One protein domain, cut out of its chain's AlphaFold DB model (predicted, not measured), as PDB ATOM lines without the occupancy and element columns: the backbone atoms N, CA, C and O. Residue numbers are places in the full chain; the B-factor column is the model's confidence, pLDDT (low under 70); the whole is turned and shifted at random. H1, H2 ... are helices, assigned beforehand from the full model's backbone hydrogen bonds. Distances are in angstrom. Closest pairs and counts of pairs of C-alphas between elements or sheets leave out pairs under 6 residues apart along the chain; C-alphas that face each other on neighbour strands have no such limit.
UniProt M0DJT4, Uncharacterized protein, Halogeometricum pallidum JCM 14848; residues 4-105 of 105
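AT A GLANCE: This is residues 4 to 105 of the 105 residues of an uncharacterized protein of Halogeometricum pallidum JCM 14848 (UniProt M0DJT4). Two long helices, H4 and H6, run side by side in opposite ways, with the small hairpin of H2 and H3 packed on residues 41 to 49 of H4. H5 makes a corner with the last residue of H4, short H1 is near H4, and residues 99 to 105 stick out. The printed part has 102 residues with six named helices, H1 to H6 in chain order, and no named strand: all helix. It is elongated, 55 by 31 by 23 A, and only just loose, close to compact, with a radius of gyration of the C-alphas of 15.7 A.

HOW THE PARTS SIT: H1, residues 4 to 7, is close to but not clearly touching H4, residues 39 to 58, the hub; the closest C-alphas, Phe 7 and Leu 50, are 7.7 A apart. H2, residues 16 to 23, touches H4 at Asn 17 and Trp 49, closest C-alphas 6.4 A, a steep tilt of 69 degrees, only just short of about perpendicular. H2 and H3, residues 29 to 37, form a hairpin at 32 degrees, only just shallow; C-alphas 22 and 32 are closest, 6.7 A. H3 touches H4 only at the corner, C-alphas 35 and 42 closest at 4.8 A. H5, residues 65 to 76, only just touches H4, with 3 pairs of C-alphas within 8 A, closest 58 and 68 at 6.0 A. Residues 82 to 90 of H6, residues 82 to 103, touch H4 at a shallow tilt of 18 degrees, opposite ways; C-alphas 51 and 83 are closest, 5.7 A. Every O i to N i+4 pair is within hydrogen-bond range in H2, H4 and H6, but 3 of 5 in H3 and 7 of 8 in H5; H1 is too short for one.

IN THESE COORDINATES: H1 begins at C-alpha 4, (-31.966, -31.803, -8.069). H4 is 28.7 A long, H5 15.6 A and H6 32.2 A, ending at C-alpha 103, (-55.729, -29.290, -42.711).

THE WHOLE: The farthest C-alphas, Glu 66 and Ala 105, are 55.2 A apart. The printed part has no cut and no long link. pLDDT is under 70 at residues 4 to 15, 60 to 63 and 103 to 105.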
ATOM      1  N   GLN A   4     -31.603 -33.091  -8.666       55.19
ATOM      2  CA  GLN A   4     -31.966 -31.803  -8.069       55.19
ATOM      3  C   GLN A   4     -31.136 -30.637  -8.638       55.19
ATOM      4  O   GLN A   4     -31.664 -29.552  -8.875       55.19
ATOM      5  N   ASN A   5     -29.853 -30.881  -8.930       52.91
ATOM      6  CA  ASN A   5     -28.995 -29.908  -9.604       52.91
ATOM      7  C   ASN A   5     -29.333 -29.802 -11.097       52.91
ATOM      8  O   ASN A   5     -29.289 -28.711 -11.652       52.91
ATOM      9  N   ARG A   6     -29.723 -30.903 -11.753       54.97
ATOM     10  CA  ARG A   6     -30.151 -30.921 -13.164       54.97
ATOM     11  C   ARG A   6     -31.482 -30.209 -13.405       54.97
ATOM     12  O   ARG A   6     -31.626 -29.559 -14.437       54.97
ATOM     13  N   PHE A   7     -32.393 -30.230 -12.435       54.38
ATOM     14  CA  PHE A   7     -33.656 -29.488 -12.476       54.38
ATOM     15  C   PHE A   7     -33.433 -27.973 -12.627       54.38
ATOM     16  O   PHE A   7     -34.174 -27.299 -13.335       54.38
ATOM     17  N   GLN A   8     -32.357 -27.437 -12.038       52.34
ATOM     18  CA  GLN A   8     -31.971 -26.027 -12.192       52.34
ATOM     19  C   GLN A   8     -31.438 -25.693 -13.597       52.34
ATOM     20  O   GLN A   8     -31.474 -24.537 -14.010       52.34
ATOM     21  N   TYR A   9     -30.972 -26.698 -14.346       52.44
ATOM     22  CA  TYR A   9     -30.467 -26.553 -15.714       52.44
ATOM     23  C   TYR A   9     -31.483 -26.952 -16.789       52.44
ATOM     24  O   TYR A   9     -31.145 -26.870 -17.975       52.44
ATOM     25  N   ALA A  10     -32.716 -27.301 -16.403       51.53
ATOM     26  CA  ALA A  10     -33.804 -27.715 -17.295       51.53
ATOM     27  C   ALA A  10     -34.202 -26.664 -18.354       51.53
ATOM     28  O   ALA A  10     -35.005 -26.969 -19.219       51.53
ATOM     29  N   GLY A  11     -33.604 -25.464 -18.350       46.44
ATOM     30  CA  GLY A  11     -33.744 -24.452 -19.407       46.44
ATOM     31  C   GLY A  11     -32.460 -24.110 -20.179       46.44
ATOM     32  O   GLY A  11     -32.477 -23.177 -20.975       46.44
ATOM     33  N   THR A  12     -31.330 -24.795 -19.947       53.09
ATOM     34  CA  THR A  12     -30.029 -24.393 -20.534       53.09
ATOM     35  C   THR A  12     -29.470 -25.349 -21.591       53.09
ATOM     36  O   THR A  12     -28.811 -24.856 -22.506       53.09
ATOM     37  N   LYS A  13     -29.746 -26.669 -21.530       57.38
ATOM     38  CA  LYS A  13     -29.408 -27.677 -22.576       57.38
ATOM     39  C   LYS A  13     -30.251 -28.989 -22.501       57.38
ATOM     40  O   LYS A  13     -29.657 -30.060 -22.398       57.38
ATOM     41  N   PRO A  14     -31.597 -28.983 -22.531       59.44
ATOM     42  CA  PRO A  14     -32.402 -30.136 -22.104       59.44
ATOM     43  C   PRO A  14     -32.892 -31.050 -23.241       59.44
ATOM     44  O   PRO A  14     -33.651 -31.974 -22.990       59.44
ATOM     45  N   TYR A  15     -32.479 -30.845 -24.495       68.50
ATOM     46  CA  TYR A  15     -33.074 -31.551 -25.644       68.50
ATOM     47  C   TYR A  15     -32.208 -32.686 -26.196       68.50
ATOM     48  O   TYR A  15     -32.299 -32.986 -27.380       68.50
ATOM     49  N   GLY A  16     -31.350 -33.303 -25.372       72.94
ATOM     50  CA  GLY A  16     -30.509 -34.429 -25.810       72.94
ATOM     51  C   GLY A  16     -31.335 -35.510 -26.509       72.94
ATOM     52  O   GLY A  16     -31.036 -35.870 -27.640       72.94
ATOM     53  N   ASN A  17     -32.462 -35.886 -25.900       79.38
ATOM     54  CA  ASN A  17     -33.390 -36.862 -26.465       79.38
ATOM     55  C   ASN A  17     -33.946 -36.410 -27.823       79.38
ATOM     56  O   ASN A  17     -33.939 -37.188 -28.767       79.38
ATOM     57  N   GLU A  18     -34.385 -35.156 -27.968       83.62
ATOM     58  CA  GLU A  18     -34.944 -34.697 -29.248       83.62
ATOM     59  C   GLU A  18     -33.875 -34.515 -30.333       83.62
ATOM     60  O   GLU A  18     -34.144 -34.750 -31.508       83.62
ATOM     61  N   ARG A  19     -32.642 -34.156 -29.958       82.56
ATOM     62  CA  ARG A  19     -31.515 -34.126 -30.897       82.56
ATOM     63  C   ARG A  19     -31.185 -35.529 -31.389       82.56
ATOM     64  O   ARG A  19     -31.068 -35.726 -32.592       82.56
ATOM     65  N   ASP A  20     -31.063 -36.492 -30.481       84.94
ATOM     66  CA  ASP A  20     -30.711 -37.869 -30.830       84.94
ATOM     67  C   ASP A  20     -31.802 -38.493 -31.726       84.94
ATOM     68  O   ASP A  20     -31.495 -39.169 -32.705       84.94
ATOM     69  N   ARG A  21     -33.079 -38.169 -31.481       85.44
ATOM     70  CA  ARG A  21     -34.204 -38.553 -32.351       85.44
ATOM     71  C   ARG A  21     -34.168 -37.882 -33.726       85.44
ATOM     72  O   ARG A  21     -34.462 -38.530 -34.728       85.44
ATOM     73  N   ALA A  22     -33.801 -36.601 -33.800       85.69
ATOM     74  CA  ALA A  22     -33.610 -35.911 -35.076       85.69
ATOM     75  C   ALA A  22     -32.448 -36.519 -35.880       85.69
ATOM     76  O   ALA A  22     -32.580 -36.732 -37.084       85.69
ATOM     77  N   GLU A  23     -31.338 -36.853 -35.218       84.94
ATOM     78  CA  GLU A  23     -30.188 -37.536 -35.825       84.94
ATOM     79  C   GLU A  23     -30.534 -38.962 -36.283       84.94
ATOM     80  O   GLU A  23     -30.072 -39.397 -37.338       84.94
ATOM     81  N   ALA A  24     -31.397 -39.664 -35.542       87.19
ATOM     82  CA  ALA A  24     -31.932 -40.975 -35.910       87.19
ATOM     83  C   ALA A  24     -32.999 -40.925 -37.025       87.19
ATOM     84  O   ALA A  24     -33.404 -41.969 -37.535       87.19
ATOM     85  N   GLY A  25     -33.451 -39.731 -37.427       85.19
ATOM     86  CA  GLY A  25     -34.487 -39.552 -38.448       85.19
ATOM     87  C   GLY A  25     -35.907 -39.873 -37.971       85.19
ATOM     88  O   GLY A  25     -36.797 -40.067 -38.796       85.19
ATOM     89  N   GLU A  26     -36.136 -39.919 -36.658       85.31
ATOM     90  CA  GLU A  26     -37.453 -40.179 -36.055       85.31
ATOM     91  C   GLU A  26     -38.374 -38.953 -36.060       85.31
ATOM     92  O   GLU A  26     -39.579 -39.073 -35.836       85.31
ATOM     93  N   MET A  27     -37.818 -37.768 -36.316       83.75
ATOM     94  CA  MET A  27     -38.574 -36.533 -36.492       83.75
ATOM     95  C   MET A  27     -38.065 -35.742 -37.690       83.75
ATOM     96  O   MET A  27     -36.899 -35.815 -38.085       83.75
ATOM     97  N   THR A  28     -38.949 -34.939 -38.258       85.56
ATOM     98  CA  THR A  28     -38.621 -33.986 -39.311       85.56
ATOM     99  C   THR A  28     -37.825 -32.806 -38.756       85.56
ATOM    100  O   THR A  28     -37.910 -32.448 -37.580       85.56
ATOM    101  N   ARG A  29     -37.089 -32.125 -39.640       83.12
ATOM    102  CA  ARG A  29     -36.394 -30.879 -39.292       83.12
ATOM    103  C   ARG A  29     -37.347 -29.815 -38.737       83.12
ATOM    104  O   ARG A  29     -36.974 -29.103 -37.815       83.12
ATOM    105  N   HIS A  30     -38.559 -29.724 -39.282       83.94
ATOM    106  CA  HIS A  30     -39.563 -28.778 -38.807       83.94
ATOM    107  C   HIS A  30     -39.995 -29.082 -37.366       83.94
ATOM    108  O   HIS A  30     -40.027 -28.180 -36.537       83.94
ATOM    109  N   GLU A  31     -40.249 -30.352 -37.041       86.69
ATOM    110  CA  GLU A  31     -40.575 -30.768 -35.669       86.69
ATOM    111  C   GLU A  31     -39.430 -30.471 -34.699       86.69
ATOM    112  O   GLU A  31     -39.671 -30.027 -33.583       86.69
ATOM    113  N   TYR A  32     -38.177 -30.628 -35.130       85.44
ATOM    114  CA  TYR A  32     -37.032 -30.225 -34.318       85.44
ATOM    115  C   TYR A  32     -36.967 -28.700 -34.107       85.44
ATOM    116  O   TYR A  32     -36.674 -28.227 -33.008       85.44
ATOM    117  N   GLU A  33     -37.291 -27.907 -35.134       86.94
ATOM    118  CA  GLU A  33     -37.352 -26.441 -35.053       86.94
ATOM    119  C   GLU A  33     -38.464 -25.943 -34.108       86.94
ATOM    120  O   GLU A  33     -38.312 -24.870 -33.517       86.94
ATOM    121  N   LEU A  34     -39.521 -26.734 -33.863       87.38
ATOM    122  CA  LEU A  34     -40.557 -26.402 -32.874       87.38
ATOM    123  C   LEU A  34     -39.988 -26.193 -31.465       87.38
ATOM    124  O   LEU A  34     -40.575 -25.439 -30.698       87.38
ATOM    125  N   LEU A  35     -38.827 -26.765 -31.122       86.25
ATOM    126  CA  LEU A  35     -38.175 -26.517 -29.825       86.25
ATOM    127  C   LEU A  35     -37.883 -25.028 -29.582       86.25
ATOM    128  O   LEU A  35     -37.832 -24.582 -28.434       86.25
ATOM    129  N   ALA A  36     -37.677 -24.261 -30.656       83.81
ATOM    130  CA  ALA A  36     -37.447 -22.823 -30.599       83.81
ATOM    131  C   ALA A  36     -38.722 -21.994 -30.832       83.81
ATOM    132  O   ALA A  36     -38.751 -20.821 -30.459       83.81
ATOM    133  N   LEU A  37     -39.746 -22.575 -31.464       84.19
ATOM    134  CA  LEU A  37     -40.918 -21.854 -31.974       84.19
ATOM    135  C   LEU A  37     -42.194 -22.087 -31.153       84.19
ATOM    136  O   LEU A  37     -43.064 -21.219 -31.141       84.19
ATOM    137  N   ASP A  38     -42.303 -23.219 -30.457       88.00
ATOM    138  CA  ASP A  38     -43.492 -23.632 -29.714       88.00
ATOM    139  C   ASP A  38     -43.143 -23.931 -28.244       88.00
ATOM    140  O   ASP A  38     -42.428 -24.881 -27.913       88.00
ATOM    141  N   ASP A  39     -43.669 -23.104 -27.335       88.19
ATOM    142  CA  ASP A  39     -43.443 -23.241 -25.890       88.19
ATOM    143  C   ASP A  39     -44.027 -24.543 -25.315       88.19
ATOM    144  O   ASP A  39     -43.489 -25.089 -24.350       88.19
ATOM    145  N   THR A  40     -45.106 -25.060 -25.908       91.31
ATOM    146  CA  THR A  40     -45.708 -26.334 -25.500       91.31
ATOM    147  C   THR A  40     -44.763 -27.470 -25.843       91.31
ATOM    148  O   THR A  40     -44.415 -28.253 -24.960       91.31
ATOM    149  N   TYR A  41     -44.288 -27.532 -27.090       90.31
ATOM    150  CA  TYR A  41     -43.367 -28.590 -27.496       90.31
ATOM    151  C   TYR A  41     -42.059 -28.546 -26.704       90.31
ATOM    152  O   TYR A  41     -41.573 -29.580 -26.246       90.31
ATOM    153  N   ARG A  42     -41.539 -27.345 -26.433       88.31
ATOM    154  CA  ARG A  42     -40.369 -27.161 -25.571       88.31
ATOM    155  C   ARG A  42     -40.552 -27.791 -24.184       88.31
ATOM    156  O   ARG A  42     -39.686 -28.542 -23.739       88.31
ATOM    157  N   LYS A  43     -41.684 -27.536 -23.521       89.56
ATOM    158  CA  LYS A  43     -42.005 -28.118 -22.203       89.56
ATOM    159  C   LYS A  43     -42.189 -29.634 -22.256       89.56
ATOM    160  O   LYS A  43     -41.813 -30.334 -21.320       89.56
ATOM    161  N   LEU A  44     -42.756 -30.152 -23.343       91.31
ATOM    162  CA  LEU A  44     -42.908 -31.592 -23.558       91.31
ATOM    163  C   LEU A  44     -41.551 -32.290 -23.737       91.31
ATOM    164  O   LEU A  44     -41.323 -33.351 -23.154       91.31
ATOM    165  N   ALA A  45     -40.631 -31.668 -24.473       88.94
ATOM    166  CA  ALA A  45     -39.261 -32.149 -24.618       88.94
ATOM    167  C   ALA A  45     -38.494 -32.117 -23.282       88.94
ATOM    168  O   ALA A  45     -37.790 -33.070 -22.943       88.94
ATOM    169  N   GLU A  46     -38.674 -31.061 -22.479       87.94
ATOM    170  CA  GLU A  46     -38.121 -30.979 -21.118       87.94
ATOM    171  C   GLU A  46     -38.653 -32.100 -20.215       87.94
ATOM    172  O   GLU A  46     -37.876 -32.737 -19.503       87.94
ATOM    173  N   LEU A  47     -39.957 -32.392 -20.275       88.81
ATOM    174  CA  LEU A  47     -40.569 -33.484 -19.516       88.81
ATOM    175  C   LEU A  47     -39.967 -34.847 -19.889       88.81
ATOM    176  O   LEU A  47     -39.621 -35.626 -19.001       88.81
ATOM    177  N   ARG A  48     -39.798 -35.127 -21.187       89.38
ATOM    178  CA  ARG A  48     -39.134 -36.355 -21.662       89.38
ATOM    179  C   ARG A  48     -37.727 -36.505 -21.119       89.38
ATOM    180  O   ARG A  48     -37.349 -37.587 -20.670       89.38
ATOM    181  N   TRP A  49     -36.950 -35.429 -21.169       87.38
ATOM    182  CA  TRP A  49     -35.593 -35.440 -20.648       87.38
ATOM    183  C   TRP A  49     -35.576 -35.688 -19.137       87.38
ATOM    184  O   TRP A  49     -34.867 -36.582 -18.683       87.38
ATOM    185  N   LEU A  50     -36.407 -34.976 -18.365       86.38
ATOM    186  CA  LEU A  50     -36.503 -35.155 -16.912       86.38
ATOM    187  C   LEU A  50     -36.840 -36.598 -16.525       86.38
ATOM    188  O   LEU A  50     -36.240 -37.138 -15.597       86.38
ATOM    189  N   VAL A  51     -37.769 -37.232 -17.239       87.44
ATOM    190  CA  VAL A  51     -38.150 -38.625 -16.979       87.44
ATOM    191  C   VAL A  51     -37.023 -39.597 -17.321       87.44
ATOM    192  O   VAL A  51     -36.727 -40.483 -16.524       87.44
ATOM    193  N   SER A  52     -36.353 -39.410 -18.460       84.94
ATOM    194  CA  SER A  52     -35.199 -40.237 -18.837       84.94
ATOM    195  C   SER A  52     -34.063 -40.138 -17.812       84.94
ATOM    196  O   SER A  52     -33.459 -41.139 -17.429       84.94
ATOM    197  N   GLU A  53     -33.804 -38.930 -17.315       83.69
ATOM    198  CA  GLU A  53     -32.815 -38.680 -16.272       83.69
ATOM    199  C   GLU A  53     -33.205 -39.321 -14.937       83.69
ATOM    200  O   GLU A  53     -32.359 -39.932 -14.285       83.69
ATOM    201  N   PHE A  54     -34.481 -39.226 -14.555       83.38
ATOM    202  CA  PHE A  54     -35.013 -39.846 -13.345       83.38
ATOM    203  C   PHE A  54     -34.864 -41.372 -13.374       83.38
ATOM    204  O   PHE A  54     -34.296 -41.952 -12.450       83.38
ATOM    205  N   GLU A  55     -35.297 -42.028 -14.453       83.69
ATOM    206  CA  GLU A  55     -35.174 -43.484 -14.588       83.69
ATOM    207  C   GLU A  55     -33.709 -43.941 -14.624       83.69
ATOM    208  O   GLU A  55     -33.359 -44.955 -14.015       83.69
ATOM    209  N   ARG A  56     -32.818 -43.165 -15.258       82.38
ATOM    210  CA  ARG A  56     -31.375 -43.440 -15.229       82.38
ATOM    211  C   ARG A  56     -30.809 -43.369 -13.812       82.38
ATOM    212  O   ARG A  56     -29.993 -44.212 -13.445       82.38
ATOM    213  N   GLU A  57     -31.212 -42.376 -13.019       80.31
ATOM    214  CA  GLU A  57     -30.754 -42.247 -11.631       80.31
ATOM    215  C   GLU A  57     -31.317 -43.359 -10.728       80.31
ATOM    216  O   GLU A  57     -30.594 -43.857  -9.865       80.31
ATOM    217  N   LEU A  58     -32.532 -43.855 -10.983       79.12
ATOM    218  CA  LEU A  58     -33.052 -45.050 -10.303       79.12
ATOM    219  C   LEU A  58     -32.256 -46.326 -10.638       79.12
ATOM    220  O   LEU A  58     -32.057 -47.179  -9.766       79.12
ATOM    221  N   GLY A  59     -31.749 -46.437 -11.869       74.50
ATOM    222  CA  GLY A  59     -30.952 -47.571 -12.348       74.50
ATOM    223  C   GLY A  59     -29.547 -47.707 -11.742       74.50
ATOM    224  O   GLY A  59     -28.890 -48.720 -11.975       74.50
ATOM    225  N   GLY A  60     -29.078 -46.731 -10.955       67.38
ATOM    226  CA  GLY A  60     -27.765 -46.792 -10.295       67.38
ATOM    227  C   GLY A  60     -27.064 -45.445 -10.097       67.38
ATOM    228  O   GLY A  60     -25.838 -45.396 -10.119       67.38
ATOM    229  N   GLY A  61     -27.820 -44.350  -9.972       64.62
ATOM    230  CA  GLY A  61     -27.292 -43.002  -9.757       64.62
ATOM    231  C   GLY A  61     -26.956 -42.674  -8.297       64.62
ATOM    232  O   GLY A  61     -27.050 -43.517  -7.412       64.62
ATOM    233  N   ASP A  62     -26.613 -41.401  -8.064       66.38
ATOM    234  CA  ASP A  62     -26.228 -40.789  -6.773       66.38
ATOM    235  C   ASP A  62     -27.372 -40.741  -5.718       66.38
ATOM    236  O   ASP A  62     -27.273 -40.010  -4.733       66.38
ATOM    237  N   VAL A  63     -28.482 -41.463  -5.920       67.94
ATOM    238  CA  VAL A  63     -29.608 -41.516  -4.972       67.94
ATOM    239  C   VAL A  63     -29.328 -42.601  -3.938       67.94
ATOM    240  O   VAL A  63     -29.034 -43.744  -4.298       67.94
ATOM    241  N   ASP A  64     -29.423 -42.257  -2.655       80.81
ATOM    242  CA  ASP A  64     -29.247 -43.220  -1.573       80.81
ATOM    243  C   ASP A  64     -30.275 -44.358  -1.665       80.81
ATOM    244  O   ASP A  64     -31.373 -44.214  -2.206       80.81
ATOM    245  N   GLU A  65     -29.906 -45.527  -1.151       77.00
ATOM    246  CA  GLU A  65     -30.716 -46.733  -1.303       77.00
ATOM    247  C   GLU A  65     -32.068 -46.648  -0.573       77.00
ATOM    248  O   GLU A  65     -33.054 -47.193  -1.069       77.00
ATOM    249  N   GLU A  66     -32.140 -45.904   0.537       81.56
ATOM    250  CA  GLU A  66     -33.362 -45.689   1.326       81.56
ATOM    251  C   GLU A  66     -34.422 -44.910   0.533       81.56
ATOM    252  O   GLU A  66     -35.606 -45.233   0.599       81.56
ATOM    253  N   THR A  67     -33.998 -43.948  -0.287       79.38
ATOM    254  CA  THR A  67     -34.873 -43.188  -1.188       79.38
ATOM    255  C   THR A  67     -35.111 -43.917  -2.516       79.38
ATOM    256  O   THR A  67     -36.222 -43.918  -3.052       79.38
ATOM    257  N   ARG A  68     -34.078 -44.565  -3.066       78.12
ATOM    258  CA  ARG A  68     -34.114 -45.205  -4.389       78.12
ATOM    259  C   ARG A  68     -35.019 -46.431  -4.429       78.12
ATOM    260  O   ARG A  68     -35.743 -46.601  -5.406       78.12
ATOM    261  N   VAL A  69     -34.989 -47.284  -3.402       77.69
ATOM    262  CA  VAL A  69     -35.746 -48.548  -3.387       77.69
ATOM    263  C   VAL A  69     -37.266 -48.320  -3.413       77.69
ATOM    264  O   VAL A  69     -37.916 -48.910  -4.278       77.69
ATOM    265  N   PRO A  70     -37.856 -47.448  -2.569       80.00
ATOM    266  CA  PRO A  70     -39.285 -47.140  -2.645       80.00
ATOM    267  C   PRO A  70     -39.693 -46.529  -3.988       80.00
ATOM    268  O   PRO A  70     -40.703 -46.931  -4.558       80.00
ATOM    269  N   LEU A  71     -38.893 -45.601  -4.527       76.94
ATOM    270  CA  LEU A  71     -39.179 -44.967  -5.817       76.94
ATOM    271  C   LEU A  71     -39.117 -45.968  -6.974       76.94
ATOM    272  O   LEU A  71     -40.013 -45.987  -7.813       76.94
ATOM    273  N   ALA A  72     -38.097 -46.827  -7.003       77.31
ATOM    274  CA  ALA A  72     -37.979 -47.880  -8.003       77.31
ATOM    275  C   ALA A  72     -39.138 -48.880  -7.907       77.31
ATOM    276  O   ALA A  72     -39.650 -49.301  -8.938       77.31
ATOM    277  N   HIS A  73     -39.592 -49.216  -6.694       77.94
ATOM    278  CA  HIS A  73     -40.764 -50.067  -6.497       77.94
ATOM    279  C   HIS A  73     -42.035 -49.415  -7.053       77.94
ATOM    280  O   HIS A  73     -42.742 -50.038  -7.838       77.94
ATOM    281  N   SER A  74     -42.297 -48.146  -6.721       77.12
ATOM    282  CA  SER A  74     -43.462 -47.417  -7.243       77.12
ATOM    283  C   SER A  74     -43.446 -47.268  -8.768       77.12
ATOM    284  O   SER A  74     -44.501 -47.310  -9.393       77.12
ATOM    285  N   VAL A  75     -42.268 -47.111  -9.381       73.56
ATOM    286  CA  VAL A  75     -42.128 -47.082 -10.847       73.56
ATOM    287  C   VAL A  75     -42.295 -48.477 -11.452       73.56
ATOM    288  O   VAL A  75     -42.939 -48.610 -12.484       73.56
ATOM    289  N   ALA A  76     -41.767 -49.526 -10.818       74.06
ATOM    290  CA  ALA A  76     -41.882 -50.902 -11.303       74.06
ATOM    291  C   ALA A  76     -43.310 -51.466 -11.211       74.06
ATOM    292  O   ALA A  76     -43.667 -52.351 -11.983       74.06
ATOM    293  N   GLU A  77     -44.130 -50.963 -10.283       76.75
ATOM    294  CA  GLU A  77     -45.563 -51.275 -10.212       76.75
ATOM    295  C   GLU A  77     -46.376 -50.620 -11.341       76.75
ATOM    296  O   GLU A  77     -47.523 -51.013 -11.582       76.75
ATOM    297  N   ALA A  78     -45.812 -49.640 -12.055       72.69
ATOM    298  CA  ALA A  78     -46.451 -49.091 -13.239       72.69
ATOM    299  C   ALA A  78     -46.478 -50.140 -14.362       72.69
ATOM    300  O   ALA A  78     -45.530 -50.890 -14.579       72.69
ATOM    301  N   ALA A  79     -47.577 -50.175 -15.119       72.12
ATOM    302  CA  ALA A  79     -47.760 -51.144 -16.202       72.12
ATOM    303  C   ALA A  79     -46.754 -50.976 -17.361       72.12
ATOM    304  O   ALA A  79     -46.573 -51.904 -18.146       72.12
ATOM    305  N   VAL A  80     -46.132 -49.799 -17.473       77.38
ATOM    306  CA  VAL A  80     -45.116 -49.442 -18.471       77.38
ATOM    307  C   VAL A  80     -44.061 -48.532 -17.830       77.38
ATOM    308  O   VAL A  80     -44.404 -47.799 -16.894       77.38
ATOM    309  N   PRO A  81     -42.809 -48.522 -18.331       83.00
ATOM    310  CA  PRO A  81     -41.822 -47.511 -17.966       83.00
ATOM    311  C   PRO A  81     -42.386 -46.096 -18.129       83.00
ATOM    312  O   PRO A  81     -43.122 -45.800 -19.077       83.00
ATOM    313  N   LEU A  82     -42.028 -45.197 -17.216       85.88
ATOM    314  CA  LEU A  82     -42.504 -43.817 -17.235       85.88
ATOM    315  C   LEU A  82     -42.015 -43.096 -18.496       85.88
ATOM    316  O   LEU A  82     -42.764 -42.309 -19.082       85.88
ATOM    317  N   SER A  83     -40.794 -43.392 -18.951       87.56
ATOM    318  CA  SER A  83     -40.275 -42.871 -20.222       87.56
ATOM    319  C   SER A  83     -41.119 -43.299 -21.414       87.56
ATOM    320  O   SER A  83     -41.388 -42.472 -22.280       87.56
ATOM    321  N   GLU A  84     -41.596 -44.543 -21.452       88.50
ATOM    322  CA  GLU A  84     -42.454 -45.039 -22.530       88.50
ATOM    323  C   GLU A  84     -43.797 -44.296 -22.555       88.50
ATOM    324  O   GLU A  84     -44.220 -43.816 -23.609       88.50
ATOM    325  N   ALA A  85     -44.426 -44.109 -21.391       88.44
ATOM    326  CA  ALA A  85     -45.685 -43.374 -21.280       88.44
ATOM    327  C   ALA A  85     -45.555 -41.908 -21.732       88.44
ATOM    328  O   ALA A  85     -46.395 -41.402 -22.483       88.44
ATOM    329  N   VAL A  86     -44.492 -41.221 -21.301       91.31
ATOM    330  CA  VAL A  86     -44.241 -39.828 -21.696       91.31
ATOM    331  C   VAL A  86     -43.857 -39.734 -23.170       91.31
ATOM    332  O   VAL A  86     -44.343 -38.841 -23.866       91.31
ATOM    333  N   ASN A  87     -43.047 -40.663 -23.681       90.94
ATOM    334  CA  ASN A  87     -42.711 -40.713 -25.099       90.94
ATOM    335  C   ASN A  87     -43.965 -40.854 -25.955       90.94
ATOM    336  O   ASN A  87     -44.188 -40.011 -26.822       90.94
ATOM    337  N   TYR A  88     -44.829 -41.814 -25.632       91.25
ATOM    338  CA  TYR A  88     -46.098 -41.996 -26.322       91.25
ATOM    339  C   TYR A  88     -46.941 -40.713 -26.333       91.25
ATOM    340  O   TYR A  88     -47.409 -40.288 -27.389       91.25
ATOM    341  N   TYR A  89     -47.111 -40.054 -25.183       92.81
ATOM    342  CA  TYR A  89     -47.914 -38.832 -25.100       92.81
ATOM    343  C   TYR A  89     -47.390 -37.709 -26.010       92.81
ATOM    344  O   TYR A  89     -48.162 -37.092 -26.747       92.81
ATOM    345  N   VAL A  90     -46.081 -37.459 -25.989       92.06
ATOM    346  CA  VAL A  90     -45.464 -36.393 -26.792       92.06
ATOM    347  C   VAL A  90     -45.472 -36.729 -28.286       92.06
ATOM    348  O   VAL A  90     -45.707 -35.841 -29.101       92.06
ATOM    349  N   ASP A  91     -45.306 -37.999 -28.665       91.88
ATOM    350  CA  ASP A  91     -45.405 -38.410 -30.072       91.88
ATOM    351  C   ASP A  91     -46.825 -38.222 -30.611       91.88
ATOM    352  O   ASP A  91     -47.011 -37.689 -31.705       91.88
ATOM    353  N   ARG A  92     -47.844 -38.552 -29.810       93.38
ATOM    354  CA  ARG A  92     -49.249 -38.291 -30.160       93.38
ATOM    355  C   ARG A  92     -49.535 -36.799 -30.304       93.38
ATOM    356  O   ARG A  92     -50.330 -36.412 -31.160       93.38
ATOM    357  N   TRP A  93     -48.887 -35.961 -29.497       94.19
ATOM    358  CA  TRP A  93     -48.983 -34.512 -29.638       94.19
ATOM    359  C   TRP A  93     -48.367 -34.032 -30.962       94.19
ATOM    360  O   TRP A  93     -49.023 -33.291 -31.692       94.19
ATOM    361  N   LEU A  94     -47.168 -34.508 -31.323       90.62
ATOM    362  CA  LEU A  94     -46.517 -34.185 -32.603       90.62
ATOM    363  C   LEU A  94     -47.337 -34.657 -33.813       90.62
ATOM    364  O   LEU A  94     -47.493 -33.929 -34.792       90.62
ATOM    365  N   GLU A  95     -47.909 -35.861 -33.753       91.31
ATOM    366  CA  GLU A  95     -48.835 -36.372 -34.772       91.31
ATOM    367  C   GLU A  95     -50.054 -35.462 -34.958       91.31
ATOM    368  O   GLU A  95     -50.391 -35.104 -36.089       91.31
ATOM    369  N   ALA A  96     -50.698 -35.063 -33.859       91.19
ATOM    370  CA  ALA A  96     -51.845 -34.165 -33.904       91.19
ATOM    371  C   ALA A  96     -51.461 -32.783 -34.453       91.19
ATOM    372  O   ALA A  96     -52.190 -32.224 -35.274       91.19
ATOM    373  N   HIS A  97     -50.298 -32.264 -34.055       90.00
ATOM    374  CA  HIS A  97     -49.770 -30.994 -34.547       90.00
ATOM    375  C   HIS A  97     -49.550 -31.025 -36.070       90.00
ATOM    376  O   HIS A  97     -49.994 -30.123 -36.780       90.00
ATOM    377  N   ARG A  98     -48.948 -32.101 -36.598       87.56
ATOM    378  CA  ARG A  98     -48.768 -32.310 -38.049       87.56
ATOM    379  C   ARG A  98     -50.094 -32.350 -38.809       87.56
ATOM    380  O   ARG A  98     -50.221 -31.738 -39.872       87.56
ATOM    381  N   ALA A  99     -51.078 -33.071 -38.273       88.31
ATOM    382  CA  ALA A  99     -52.394 -33.183 -38.894       88.31
ATOM    383  C   ALA A  99     -53.106 -31.822 -38.966       88.31
ATOM    384  O   ALA A  99     -53.698 -31.501 -39.996       88.31
ATOM    385  N   ALA A 100     -52.996 -31.006 -37.913       85.94
ATOM    386  CA  ALA A 100     -53.576 -29.666 -37.876       85.94
ATOM    387  C   ALA A 100     -52.983 -28.753 -38.962       85.94
ATOM    388  O   ALA A 100     -53.738 -28.163 -39.731       85.94
ATOM    389  N   GLN A 101     -51.653 -28.722 -39.112       79.44
ATOM    390  CA  GLN A 101     -51.005 -27.907 -40.149       79.44
ATOM    391  C   GLN A 101     -51.351 -28.348 -41.582       79.44
ATOM    392  O   GLN A 101     -51.400 -27.525 -42.490       79.44
ATOM    393  N   THR A 102     -51.617 -29.639 -41.796       74.38
ATOM    394  CA  THR A 102     -51.993 -30.168 -43.121       74.38
ATOM    395  C   THR A 102     -53.447 -29.847 -43.483       74.38
ATOM    396  O   THR A 102     -53.784 -29.781 -44.657       74.38
ATOM    397  N   SER A 103     -54.321 -29.644 -42.491       68.00
ATOM    398  CA  SER A 103     -55.729 -29.290 -42.711       68.00
ATOM    399  C   SER A 103     -55.948 -27.802 -43.017       68.00
ATOM    400  O   SER A 103     -57.043 -27.436 -43.446       68.00
ATOM    401  N   GLU A 104     -54.956 -26.951 -42.751       58.41
ATOM    402  CA  GLU A 104     -55.013 -25.498 -42.974       58.41
ATOM    403  C   GLU A 104     -54.310 -25.052 -44.273       58.41
ATOM    404  O   GLU A 104     -54.388 -23.873 -44.629       58.41
ATOM    405  N   ALA A 105     -53.653 -25.978 -44.983       51.41
ATOM    406  CA  ALA A 105     -52.956 -25.763 -46.257       51.41
ATOM    407  C   ALA A 105     -53.812 -26.176 -47.466       51.41
ATOM    408  O   ALA A 105     -53.728 -25.474 -48.502       51.41
TER     409      ALA A 105